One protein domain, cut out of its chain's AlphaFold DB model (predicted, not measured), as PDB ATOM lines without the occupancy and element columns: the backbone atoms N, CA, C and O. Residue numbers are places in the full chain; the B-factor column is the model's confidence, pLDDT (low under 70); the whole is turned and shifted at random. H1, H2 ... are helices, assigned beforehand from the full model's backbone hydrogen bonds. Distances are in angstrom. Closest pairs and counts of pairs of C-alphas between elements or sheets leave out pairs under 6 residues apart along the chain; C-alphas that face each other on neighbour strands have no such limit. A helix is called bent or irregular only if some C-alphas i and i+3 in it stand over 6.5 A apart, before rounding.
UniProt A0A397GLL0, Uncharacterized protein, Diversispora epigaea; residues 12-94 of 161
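Overview. This is residues 12 to 94 of the 161 residues of an uncharacterized protein of Diversispora epigaea (UniProt A0A397GLL0). Two long helices, H1 and the bent helix H3, meet near their ends as an L, with the short helix H2 packed at the corner where they meet. Two arms stick out from this corner: residues 12 to 35 of H1 on one side, and residues 77 to 94, of which 77 to 93 belong to H3, on the other. The printed part has 83 residues with three named helices, in the order H1, H2, H3, and no named strand; the class is all helix. The whole is extended and flat, with a radius of gyration of the C-alphas of 19.4 A and spans of 57 by 42 by 15 A.

Arrangement. Begin with the longest helix, H1, residues 12 to 49, and look at its residues 41 to 48. With these alone it touches H3a, residues 69 to 81, an arm of H3; the closest C-alphas are those of Leu 45 and Val 72, 5.9 A apart, and the two lines are about perpendicular at 79 degrees. H2, residues 54 to 62, forms a helical hairpin with H1: they run opposite ways at a shallow tilt of 23 degrees. H1 and H2 only just touch, with 3 pairs of C-alphas within 8 A and with residues 44 to 48 of H1 alone; the closest C-alphas, of Gly 44 and Ile 57, are 6.5 A apart. H2 and H3a also only just touch, with 3 such pairs and with Tyr 69 of H3a alone; its C-alpha and that of Ile 57 are the closest, 5.7 A apart, and the helices run opposite ways at a steep tilt of 63 degrees. By its hydrogen bonds H3, residues 69 to 93, was assigned as one helix, but it is bent: C-alphas 81 and 84 are 6.7 A apart. Its second arm, H3b, residues 84 to 93, stands to H3a at 38 degrees, only just a steep tilt, and is apart from H1 and H2. In H1, H2, H3a and H3b every O i to N i+4 pair is within hydrogen-bond range.

Along the chain. Find C-alpha 12 at (-0.247, 24.408, 60.107); from there H1 runs 55.7 A to C-alpha 49 at (24.633, 37.553, 108.131). H2 is 12.3 A from C-alpha 54 to C-alpha 62. H3a runs 18.2 A from C-alpha 69 to C-alpha 81, and H3b runs 14.3 A from C-alpha 84 to C-alpha 93 at (26.858, 62.277, 91.264).

Size, cuts and confidence. The two C-alphas farthest apart, those of Tyr 12 and Phe 91, are 59.2 A from each other. The printed part has no cut; the link from H1 to H2 is tight and that from H2 to H3 is short. The mean pLDDT of the printed part is 92.5, and no printed residue is under 70 in this model.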
ATOM      1  N   TYR A  12      -1.160  23.278  59.938       86.81
ATOM      2  CA  TYR A  12      -0.247  24.408  60.107       86.81
ATOM      3  C   TYR A  12      -0.489  25.158  61.430       86.81
ATOM      4  O   TYR A  12       0.425  25.303  62.241       86.81
ATOM      5  N   ASN A  13      -1.739  25.535  61.718       85.94
ATOM      6  CA  ASN A  13      -2.088  26.256  62.947       85.94
ATOM      7  C   ASN A  13      -1.909  25.400  64.211       85.94
ATOM      8  O   ASN A  13      -1.670  25.940  65.291       85.94
ATOM      9  N   LYS A  14      -2.033  24.070  64.100       86.19
ATOM     10  CA  LYS A  14      -1.729  23.144  65.201       86.19
ATOM     11  C   LYS A  14      -0.239  23.153  65.533       86.19
ATOM     12  O   LYS A  14       0.100  23.277  66.707       86.19
ATOM     13  N   ILE A  15       0.631  23.067  64.526       87.88
ATOM     14  CA  ILE A  15       2.092  23.106  64.705       87.88
ATOM     15  C   ILE A  15       2.520  24.447  65.310       87.88
ATOM     16  O   ILE A  15       3.308  24.474  66.255       87.88
ATOM     17  N   GLU A  16       1.967  25.556  64.822       88.38
ATOM     18  CA  GLU A  16       2.312  26.879  65.346       88.38
ATOM     19  C   GLU A  16       1.858  27.048  66.803       88.38
ATOM     20  O   GLU A  16       2.649  27.440  67.660       88.38
ATOM     21  N   ALA A  17       0.636  26.614  67.137       87.19
ATOM     22  CA  ALA A  17       0.156  26.606  68.519       87.19
ATOM     23  C   ALA A  17       1.018  25.726  69.446       87.19
ATOM     24  O   ALA A  17       1.246  26.097  70.598       87.19
ATOM     25  N   GLN A  18       1.531  24.585  68.965       89.31
ATOM     26  CA  GLN A  18       2.470  23.758  69.731       89.31
ATOM     27  C   GLN A  18       3.758  24.524  70.048       89.31
ATOM     28  O   GLN A  18       4.172  24.543  71.209       89.31
ATOM     29  N   LYS A  19       4.360  25.196  69.057       91.25
ATOM     30  CA  LYS A  19       5.564  26.018  69.265       91.25
ATOM     31  C   LYS A  19       5.313  27.136  70.273       91.25
ATOM     32  O   LYS A  19       6.127  27.331  71.176       91.25
ATOM     33  N   THR A  20       4.179  27.831  70.173       90.50
ATOM     34  CA  THR A  20       3.816  28.885  71.129       90.50
ATOM     35  C   THR A  20       3.671  28.330  72.546       90.50
ATOM     36  O   THR A  20       4.231  28.899  73.480       90.50
ATOM     37  N   ILE A  21       2.986  27.194  72.724       92.12
ATOM     38  CA  ILE A  21       2.803  26.566  74.043       92.12
ATOM     39  C   ILE A  21       4.146  26.147  74.646       92.12
ATOM     40  O   ILE A  21       4.406  26.445  75.809       92.12
ATOM     41  N   VAL A  22       5.017  25.497  73.869       92.81
ATOM     42  CA  VAL A  22       6.362  25.113  74.331       92.81
ATOM     43  C   VAL A  22       7.162  26.349  74.745       92.81
ATOM     44  O   VAL A  22       7.786  26.351  75.806       92.81
ATOM     45  N   THR A  23       7.085  27.424  73.959       92.50
ATOM     46  CA  THR A  23       7.764  28.691  74.255       92.50
ATOM     47  C   THR A  23       7.244  29.319  75.550       92.50
ATOM     48  O   THR A  23       8.037  29.723  76.400       92.50
ATOM     49  N   LEU A  24       5.924  29.340  75.760       91.25
ATOM     50  CA  LEU A  24       5.308  29.823  77.000       91.25
ATOM     51  C   LEU A  24       5.713  28.971  78.209       91.25
ATOM     52  O   LEU A  24       6.089  29.523  79.240       91.25
ATOM     53  N   CYS A  25       5.705  27.642  78.084       92.38
ATOM     54  CA  CYS A  25       6.181  26.740  79.134       92.38
ATOM     55  C   CYS A  25       7.642  27.014  79.494       92.38
ATOM     56  O   CYS A  25       7.977  27.112  80.675       92.38
ATOM     57  N   TYR A  26       8.501  27.204  78.493       93.88
ATOM     58  CA  TYR A  26       9.902  27.546  78.711       93.88
ATOM     59  C   TYR A  26      10.060  28.884  79.446       93.88
ATOM     60  O   TYR A  26      10.825  28.974  80.407       93.88
ATOM     61  N   ILE A  27       9.295  29.908  79.053       92.31
ATOM     62  CA  ILE A  27       9.283  31.209  79.736       92.31
ATOM     63  C   ILE A  27       8.832  31.050  81.194       92.31
ATOM     64  O   ILE A  27       9.507  31.558  82.089       92.31
ATOM     65  N   MET A  28       7.752  30.309  81.458       88.81
ATOM     66  CA  MET A  28       7.244  30.077  82.817       88.81
ATOM     67  C   MET A  28       8.261  29.351  83.703       88.81
ATOM     68  O   MET A  28       8.506  29.774  84.834       88.81
ATOM     69  N   VAL A  29       8.904  28.299  83.188       90.94
ATOM     70  CA  VAL A  29       9.955  27.568  83.913       90.94
ATOM     71  C   VAL A  29      11.161  28.468  84.172       90.94
ATOM     72  O   VAL A  29      11.670  28.506  85.290       90.94
ATOM     73  N   ARG A  30      11.592  29.250  83.178       88.31
ATOM     74  CA  ARG A  30      12.705  30.197  83.329       88.31
ATOM     75  C   ARG A  30      12.412  31.260  84.387       88.31
ATOM     76  O   ARG A  30      13.288  31.555  85.199       88.31
ATOM     77  N   LEU A  31      11.202  31.821  84.393       81.25
ATOM     78  CA  LEU A  31      10.764  32.789  85.400       81.25
ATOM     79  C   LEU A  31      10.757  32.155  86.791       81.25
ATOM     80  O   LEU A  31      11.374  32.700  87.705       81.25
ATOM     81  N   ARG A  32      10.149  30.972  86.939       83.38
ATOM     82  CA  ARG A  32      10.125  30.234  88.208       83.38
ATOM     83  C   ARG A  32      11.534  29.930  88.716       83.38
ATOM     84  O   ARG A  32      11.811  30.180  89.883       83.38
ATOM     85  N   ASN A  33      12.431  29.463  87.849       87.31
ATOM     86  CA  ASN A  33      13.822  29.185  88.211       87.31
ATOM     87  C   ASN A  33      14.559  30.456  88.638       87.31
ATOM     88  O   ASN A  33      15.304  30.425  89.611       87.31
ATOM     89  N   LYS A  34      14.325  31.590  87.966       84.56
ATOM     90  CA  LYS A  34      14.902  32.877  88.370       84.56
ATOM     91  C   LYS A  34      14.439  33.283  89.773       84.56
ATOM     92  O   LYS A  34      15.278  33.627  90.598       84.56
ATOM     93  N   PHE A  35      13.136  33.216  90.055       80.38
ATOM     94  CA  PHE A  35      12.598  33.569  91.375       80.38
ATOM     95  C   PHE A  35      13.070  32.609  92.470       80.38
ATOM     96  O   PHE A  35      13.541  33.061  93.507       80.38
ATOM     97  N   ALA A  36      13.008  31.299  92.223       81.44
ATOM     98  CA  ALA A  36      13.456  30.292  93.180       81.44
ATOM     99  C   ALA A  36      14.956  30.429  93.490       81.44
ATOM    100  O   ALA A  36      15.346  30.381  94.652       81.44
ATOM    101  N   ASN A  37      15.795  30.661  92.477       87.75
ATOM    102  CA  ASN A  37      17.234  30.838  92.677       87.75
ATOM    103  C   ASN A  37      17.561  32.141  93.417       87.75
ATOM    104  O   ASN A  37      18.435  32.137  94.283       87.75
ATOM    105  N   ASN A  38      16.852  33.234  93.114       91.00
ATOM    106  CA  ASN A  38      17.015  34.495  93.836       91.00
ATOM    107  C   ASN A  38      16.625  34.345  95.313       91.00
ATOM    108  O   ASN A  38      17.400  34.734  96.182       91.00
ATOM    109  N   LEU A  39      15.482  33.712  95.602       93.56
ATOM    110  CA  LEU A  39      15.026  33.483  96.975       93.56
ATOM    111  C   LEU A  39      16.012  32.609  97.765       93.56
ATOM    112  O   LEU A  39      16.376  32.949  98.887       93.56
ATOM    113  N   LYS A  40      16.507  31.516  97.170       94.81
ATOM    114  CA  LYS A  40      17.528  30.655  97.794       94.81
ATOM    115  C   LYS A  40      18.796  31.438  98.148       94.81
ATOM    116  O   LYS A  40      19.377  31.222  99.214       94.81
ATOM    117  N   LEU A  41      19.218  32.351  97.271       95.94
ATOM    118  CA  LEU A  41      20.367  33.220  97.512       95.94
ATOM    119  C   LEU A  41      20.108  34.211  98.655       95.94
ATOM    120  O   LEU A  41      20.976  34.363  99.510       95.94
ATOM    121  N   GLU A  42      18.936  34.848  98.701       95.19
ATOM    122  CA  GLU A  42      18.551  35.766  99.784       95.19
ATOM    123  C   GLU A  42      18.512  35.061 101.141       95.19
ATOM    124  O   GLU A  42      19.103  35.553 102.102       95.19
ATOM    125  N   ILE A  43      17.911  33.868 101.206       96.00
ATOM    126  CA  ILE A  43      17.912  33.031 102.414       96.00
ATOM    127  C   ILE A  43      19.351  32.698 102.825       96.00
ATOM    128  O   ILE A  43      19.704  32.804 103.997       96.00
ATOM    129  N   GLY A  44      20.209  32.324 101.872       96.94
ATOM    130  CA  GLY A  44      21.617  32.025 102.150       96.94
ATOM    131  C   GLY A  44      22.405  33.228 102.668       96.94
ATOM    132  O   GLY A  44      23.180  33.094 103.616       96.94
ATOM    133  N   LEU A  45      22.179  34.411 102.093       97.25
ATOM    134  CA  LEU A  45      22.763  35.664 102.573       97.25
ATOM    135  C   LEU A  45      22.277  35.985 103.986       97.25
ATOM    136  O   LEU A  45      23.102  36.275 104.849       97.25
ATOM    137  N   PHE A  46      20.972  35.879 104.243       97.25
ATOM    138  CA  PHE A  46      20.391  36.093 105.566       97.25
ATOM    139  C   PHE A  46      21.012  35.173 106.625       97.25
ATOM    140  O   PHE A  46      21.421  35.647 107.685       97.25
ATOM    141  N   LEU A  47      21.151  33.878 106.323       96.94
ATOM    142  CA  LEU A  47      21.798  32.913 107.214       96.94
ATOM    143  C   LEU A  47      23.254  33.301 107.493       96.94
ATOM    144  O   LEU A  47      23.669  33.329 108.651       96.94
ATOM    145  N   LEU A  48      24.013  33.659 106.452       97.50
ATOM    146  CA  LEU A  48      25.403  34.093 106.603       97.50
ATOM    147  C   LEU A  48      25.521  35.340 107.494       97.50
ATOM    148  O   LEU A  48      26.402  35.392 108.351       97.50
ATOM    149  N   PHE A  49      24.645  36.332 107.315       95.25
ATOM    150  CA  PHE A  49      24.633  37.553 108.131       95.25
ATOM    151  C   PHE A  49      24.133  37.321 109.560       95.25
ATOM    152  O   PHE A  49      24.560  38.027 110.466       95.25
ATOM    153  N   SER A  50      23.302  36.300 109.774       96.38
ATOM    154  CA  SER A  50      22.857  35.864 111.104       96.38
ATOM    155  C   SER A  50      23.924  35.059 111.862       96.38
ATOM    156  O   SER A  50      23.664  34.580 112.962       96.38
ATOM    157  N   GLY A  51      25.116  34.878 111.282       96.44
ATOM    158  CA  GLY A  51      26.212  34.131 111.898       96.44
ATOM    159  C   GLY A  51      26.111  32.613 111.734       96.44
ATOM    160  O   GLY A  51      26.803  31.883 112.443       96.44
ATOM    161  N   ALA A  52      25.279  32.112 110.812       96.88
ATOM    162  CA  ALA A  52      25.199  30.680 110.541       96.88
ATOM    163  C   ALA A  52      26.545  30.135 110.039       96.88
ATOM    164  O   ALA A  52      27.239  30.752 109.225       96.88
ATOM    165  N   THR A  53      26.906  28.939 110.500       97.69
ATOM    166  CA  THR A  53      28.131  28.268 110.066       97.69
ATOM    167  C   THR A  53      28.028  27.826 108.606       97.69
ATOM    168  O   THR A  53      26.942  27.599 108.066       97.69
ATOM    169  N   ARG A  54      29.182  27.623 107.961       97.50
ATOM    170  CA  ARG A  54      29.247  27.047 106.608       97.50
ATOM    171  C   ARG A  54      28.465  25.733 106.501       97.50
ATOM    172  O   ARG A  54      27.721  25.547 105.545       97.50
ATOM    173  N   THR A  55      28.604  24.851 107.491       97.75
ATOM    174  CA  THR A  55      27.914  23.555 107.529       97.75
ATOM    175  C   THR A  55      26.400  23.708 107.632       97.75
ATOM    176  O   THR A  55      25.679  22.983 106.952       97.75
ATOM    177  N   ALA A  56      25.905  24.669 108.416       97.50
ATOM    178  CA  ALA A  56      24.478  24.966 108.497       97.50
ATOM    179  C   ALA A  56      23.924  25.450 107.147       97.50
ATOM    180  O   ALA A  56      22.895  24.953 106.692       97.50
ATOM    181  N   ILE A  57      24.629  26.356 106.463       97.50
ATOM    182  CA  ILE A  57      24.209  26.868 105.147       97.50
ATOM    183  C   ILE A  57      24.216  25.752 104.093       97.50
ATOM    184  O   ILE A  57      23.249  25.604 103.347       97.50
ATOM    185  N   ASP A  58      25.261  24.925 104.058       97.69
ATOM    186  CA  ASP A  58      25.334  23.800 103.119       97.69
ATOM    187  C   ASP A  58      24.258  22.735 103.424       97.69
ATOM    188  O   ASP A  58      23.676  22.168 102.500       97.69
ATOM    189  N   THR A  59      23.897  22.535 104.697       97.50
ATOM    190  CA  THR A  59      22.771  21.668 105.097       97.50
ATOM    191  C   THR A  59      21.434  22.223 104.596       97.50
ATOM    192  O   THR A  59      20.644  21.483 104.013       97.50
ATOM    193  N   MET A  60      21.201  23.533 104.742       95.69
ATOM    194  CA  MET A  60      20.008  24.215 104.216       95.69
ATOM    195  C   MET A  60      19.927  24.161 102.684       95.69
ATOM    196  O   MET A  60      18.836  24.107 102.115       95.69
ATOM    197  N   ASN A  61      21.072  24.156 102.002       94.94
ATOM    198  CA  ASN A  61      21.144  23.931 100.562       94.94
ATOM    199  C   ASN A  61      20.827  22.478 100.180       94.94
ATOM    200  O   ASN A  61      20.137  22.260  99.187       94.94
ATOM    201  N   ASN A  62      21.275  21.493 100.963       94.81
ATOM    202  CA  ASN A  62      20.991  20.074 100.708       94.81
ATOM    203  C   ASN A  62      19.494  19.741 100.806       94.81
ATOM    204  O   ASN A  62      19.026  18.854 100.102       94.81
ATOM    205  N   ILE A  63      18.736  20.475 101.630       93.94
ATOM    206  CA  ILE A  63      17.262  20.399 101.687       93.94
ATOM    207  C   ILE A  63      16.571  21.388 100.732       93.94
ATOM    208  O   ILE A  63      15.381  21.663 100.862       93.94
ATOM    209  N   GLU A  64      17.325  21.953  99.790       90.75
ATOM    210  CA  GLU A  64      16.870  22.860  98.734       90.75
ATOM    211  C   GLU A  64      16.251  24.195  99.190       90.75
ATOM    212  O   GLU A  64      15.695  24.914  98.355       90.75
ATOM    213  N   LEU A  65      16.380  24.580 100.461       89.31
ATOM    214  CA  LEU A  65      15.827  25.834 100.996       89.31
ATOM    215  C   LEU A  65      16.731  27.049 100.764       89.31
ATOM    216  O   LEU A  65      16.247  28.176 100.681       89.31
ATOM    217  N   SER A  66      18.040  26.839 100.667       94.88
ATOM    218  CA  SER A  66      19.033  27.906 100.526       94.88
ATOM    219  C   SER A  66      19.997  27.635  99.371       94.88
ATOM    220  O   SER A  66      19.988  26.557  98.780       94.88
ATOM    221  N   ALA A  67      20.819  28.625  99.026       95.44
ATOM    222  CA  ALA A  67      21.972  28.447  98.158       95.44
ATOM    223  C   ALA A  67      23.171  27.916  98.961       95.44
ATOM    224  O   ALA A  67      23.329  28.227 100.140       95.44
ATOM    225  N   CYS A  68      24.057  27.157  98.311       96.00
ATOM    226  CA  CYS A  68      25.268  26.660  98.962       96.00
ATOM    227  C   CYS A  68      26.171  27.804  99.439       96.00
ATOM    228  O   CYS A  68      26.221  28.884  98.831       96.00
ATOM    229  N   TYR A  69      26.947  27.540 100.489       97.56
ATOM    230  CA  TYR A  69      27.819  28.536 101.107       97.56
ATOM    231  C   TYR A  69      28.753  29.197 100.090       97.56
ATOM    232  O   TYR A  69      28.942  30.412 100.103       97.56
ATOM    233  N   THR A  70      29.306  28.415  99.160       97.00
ATOM    234  CA  THR A  70      30.204  28.918  98.113       97.00
ATOM    235  C   THR A  70      29.533  29.983  97.245       97.00
ATOM    236  O   THR A  70      30.139  31.019  96.965       97.00
ATOM    237  N   THR A  71      28.274  29.772  96.851       95.94
ATOM    238  CA  THR A  71      27.505  30.734  96.046       95.94
ATOM    239  C   THR A  71      27.251  32.019  96.827       95.94
ATOM    240  O   THR A  71      27.514  33.111  96.321       95.94
ATOM    241  N   VAL A  72      26.820  31.895  98.086       96.81
ATOM    242  CA  VAL A  72      26.575  33.038  98.977       96.81
ATOM    243  C   VAL A  72      27.860  33.840  99.207       96.81
ATOM    244  O   VAL A  72      27.874  35.062  99.062       96.81
ATOM    245  N   ASN A  73      28.971  33.164  99.507       96.88
ATOM    246  CA  ASN A  73      30.253  33.809  99.771       96.88
ATOM    247  C   ASN A  73      30.827  34.497  98.520       96.88
ATOM    248  O   ASN A  73      31.373  35.599  98.604       96.88
ATOM    249  N   ASN A  74      30.653  33.895  97.339       97.19
ATOM    250  CA  ASN A  74      31.004  34.532  96.070       97.19
ATOM    251  C   ASN A  74      30.200  35.815  95.842       97.19
ATOM    252  O   ASN A  74      30.776  36.827  95.437       97.19
ATOM    253  N   PHE A  75      28.900  35.794  96.142       96.25
ATOM    254  CA  PHE A  75      28.048  36.974  96.038       96.25
ATOM    255  C   PHE A  75      28.457  38.066  97.034       96.25
ATOM    256  O   PHE A  75      28.620  39.218  96.637       96.25
ATOM    257  N   LYS A  76      28.722  37.704  98.297       95.81
ATOM    258  CA  LYS A  76      29.264  38.622  99.314       95.81
ATOM    259  C   LYS A  76      30.556  39.289  98.834       95.81
ATOM    260  O   LYS A  76      30.687  40.505  98.930       95.81
ATOM    261  N   ARG A  77      31.494  38.512  98.285       96.62
ATOM    262  CA  ARG A  77      32.754  39.035  97.736       96.62
ATOM    263  C   ARG A  77      32.518  39.979  96.560       96.62
ATOM    264  O   ARG A  77      33.134  41.037  96.502       96.62
ATOM    265  N   LYS A  78      31.613  39.629  95.643       96.56
ATOM    266  CA  LYS A  78      31.226  40.506  94.532       96.56
ATOM    267  C   LYS A  78      30.673  41.837  95.049       96.56
ATOM    268  O   LYS A  78      31.113  42.886  94.596       96.56
ATOM    269  N   LEU A  79      29.782  41.793  96.038       93.75
ATOM    270  CA  LEU A  79      29.208  42.986  96.657       93.75
ATOM    271  C   LEU A  79      30.283  43.849  97.333       93.75
ATOM    272  O   LEU A  79      30.304  45.057  97.121       93.75
ATOM    273  N   ALA A  80      31.212  43.236  98.069       94.75
ATOM    274  CA  ALA A  80      32.334  43.938  98.690       94.75
ATOM    275  C   ALA A  80      33.260  44.607  97.658       94.75
ATOM    276  O   ALA A  80      33.703  45.729  97.878       94.75
ATOM    277  N   ASN A  81      33.509  43.958  96.516       96.19
ATOM    278  CA  ASN A  81      34.342  44.515  95.447       96.19
ATOM    279  C   ASN A  81      33.644  45.659  94.689       96.19
ATOM    280  O   ASN A  81      34.289  46.623  94.291       96.19
ATOM    281  N   GLU A  82      32.328  45.563  94.484       96.38
ATOM    282  CA  GLU A  82      31.537  46.609  93.823       96.38
ATOM    283  C   GLU A  82      31.273  47.819  94.727       96.38
ATOM    284  O   GLU A  82      31.039  48.921  94.232       96.38
ATOM    285  N   HIS A  83      31.282  47.626  96.047       93.25
ATOM    286  CA  HIS A  83      30.886  48.645  97.014       93.25
ATOM    287  C   HIS A  83      31.731  49.934  96.938       93.25
ATOM    288  O   HIS A  83      31.130  51.003  96.811       93.25
ATOM    289  N   PRO A  84      33.081  49.899  96.911       92.56
ATOM    290  CA  PRO A  84      33.892  51.109  96.757       92.56
ATOM    291  C   PRO A  84      33.616  51.865  95.454       92.56
ATOM    292  O   PRO A  84      33.605  53.094  95.449       92.56
ATOM    293  N   LEU A  85      33.369  51.142  94.354       94.50
ATOM    294  CA  LEU A  85      33.057  51.744  93.055       94.50
ATOM    295  C   LEU A  85      31.712  52.472  93.112       94.50
ATOM    296  O   LEU A  85      31.640  53.648  92.771       94.50
ATOM    297  N   LYS A  86      30.678  51.815  93.652       92.25
ATOM    298  CA  LYS A  86      29.347  52.410  93.843       92.25
ATOM    299  C   LYS A  86      29.381  53.631  94.761       92.25
ATOM    300  O   LYS A  86      28.723  54.623  94.471       92.25
ATOM    301  N   ILE A  87      30.161  53.579  95.841       87.88
ATOM    302  CA  ILE A  87      30.368  54.729  96.730       87.88
ATOM    303  C   ILE A  87      31.053  55.879  95.987       87.88
ATOM    304  O   ILE A  87      30.626  57.026  96.097       87.88
ATOM    305  N   LYS A  88      32.098  55.588  95.208       89.94
ATOM    306  CA  LYS A  88      32.801  56.601  94.416       89.94
ATOM    307  C   LYS A  88      31.870  57.263  93.401       89.94
ATOM    308  O   LYS A  88      31.901  58.484  93.263       89.94
ATOM    309  N   ASP A  89      31.054  56.477  92.712       91.38
ATOM    310  CA  ASP A  89      30.097  56.990  91.732       91.38
ATOM    311  C   ASP A  89      29.000  57.818  92.413       91.38
ATOM    312  O   ASP A  89      28.709  58.927  91.969       91.38
ATOM    313  N   PHE A  90      28.501  57.372  93.570       87.12
ATOM    314  CA  PHE A  90      27.584  58.157  94.396       87.12
ATOM    315  C   PHE A  90      28.174  59.522  94.780       87.12
ATOM    316  O   PHE A  90      27.501  60.543  94.635       87.12
ATOM    317  N   PHE A  91      29.433  59.576  95.225       84.88
ATOM    318  CA  PHE A  91      30.077  60.847  95.568       84.88
ATOM    319  C   PHE A  91      30.241  61.774  94.362       84.88
ATOM    320  O   PHE A  91      30.039  62.980  94.497       84.88
ATOM    321  N   LYS A  92      30.548  61.230  93.180       86.38
ATOM    322  CA  LYS A  92      30.623  62.024  91.944       86.38
ATOM    323  C   LYS A  92      29.271  62.604  91.547       86.38
ATOM    324  O   LYS A  92      29.205  63.761  91.153       86.38
ATOM    325  N   GLU A  93      28.199  61.824  91.644       87.44
ATOM    326  CA  GLU A  93      26.858  62.277  91.264       87.44
ATOM    327  C   GLU A  93      26.262  63.279  92.259       87.44
ATOM    328  O   GLU A  93      25.437  64.112  91.887       87.44
ATOM    329  N   GLN A  94      26.634  63.176  93.536       81.06
ATOM    330  CA  GLN A  94      26.001  63.920  94.627       81.06
ATOM    331  C   GLN A  94      26.884  65.016  95.223       81.06
ATOM    332  O   GLN A  94      26.531  65.545  96.274       81.06
TER     333      GLN A  94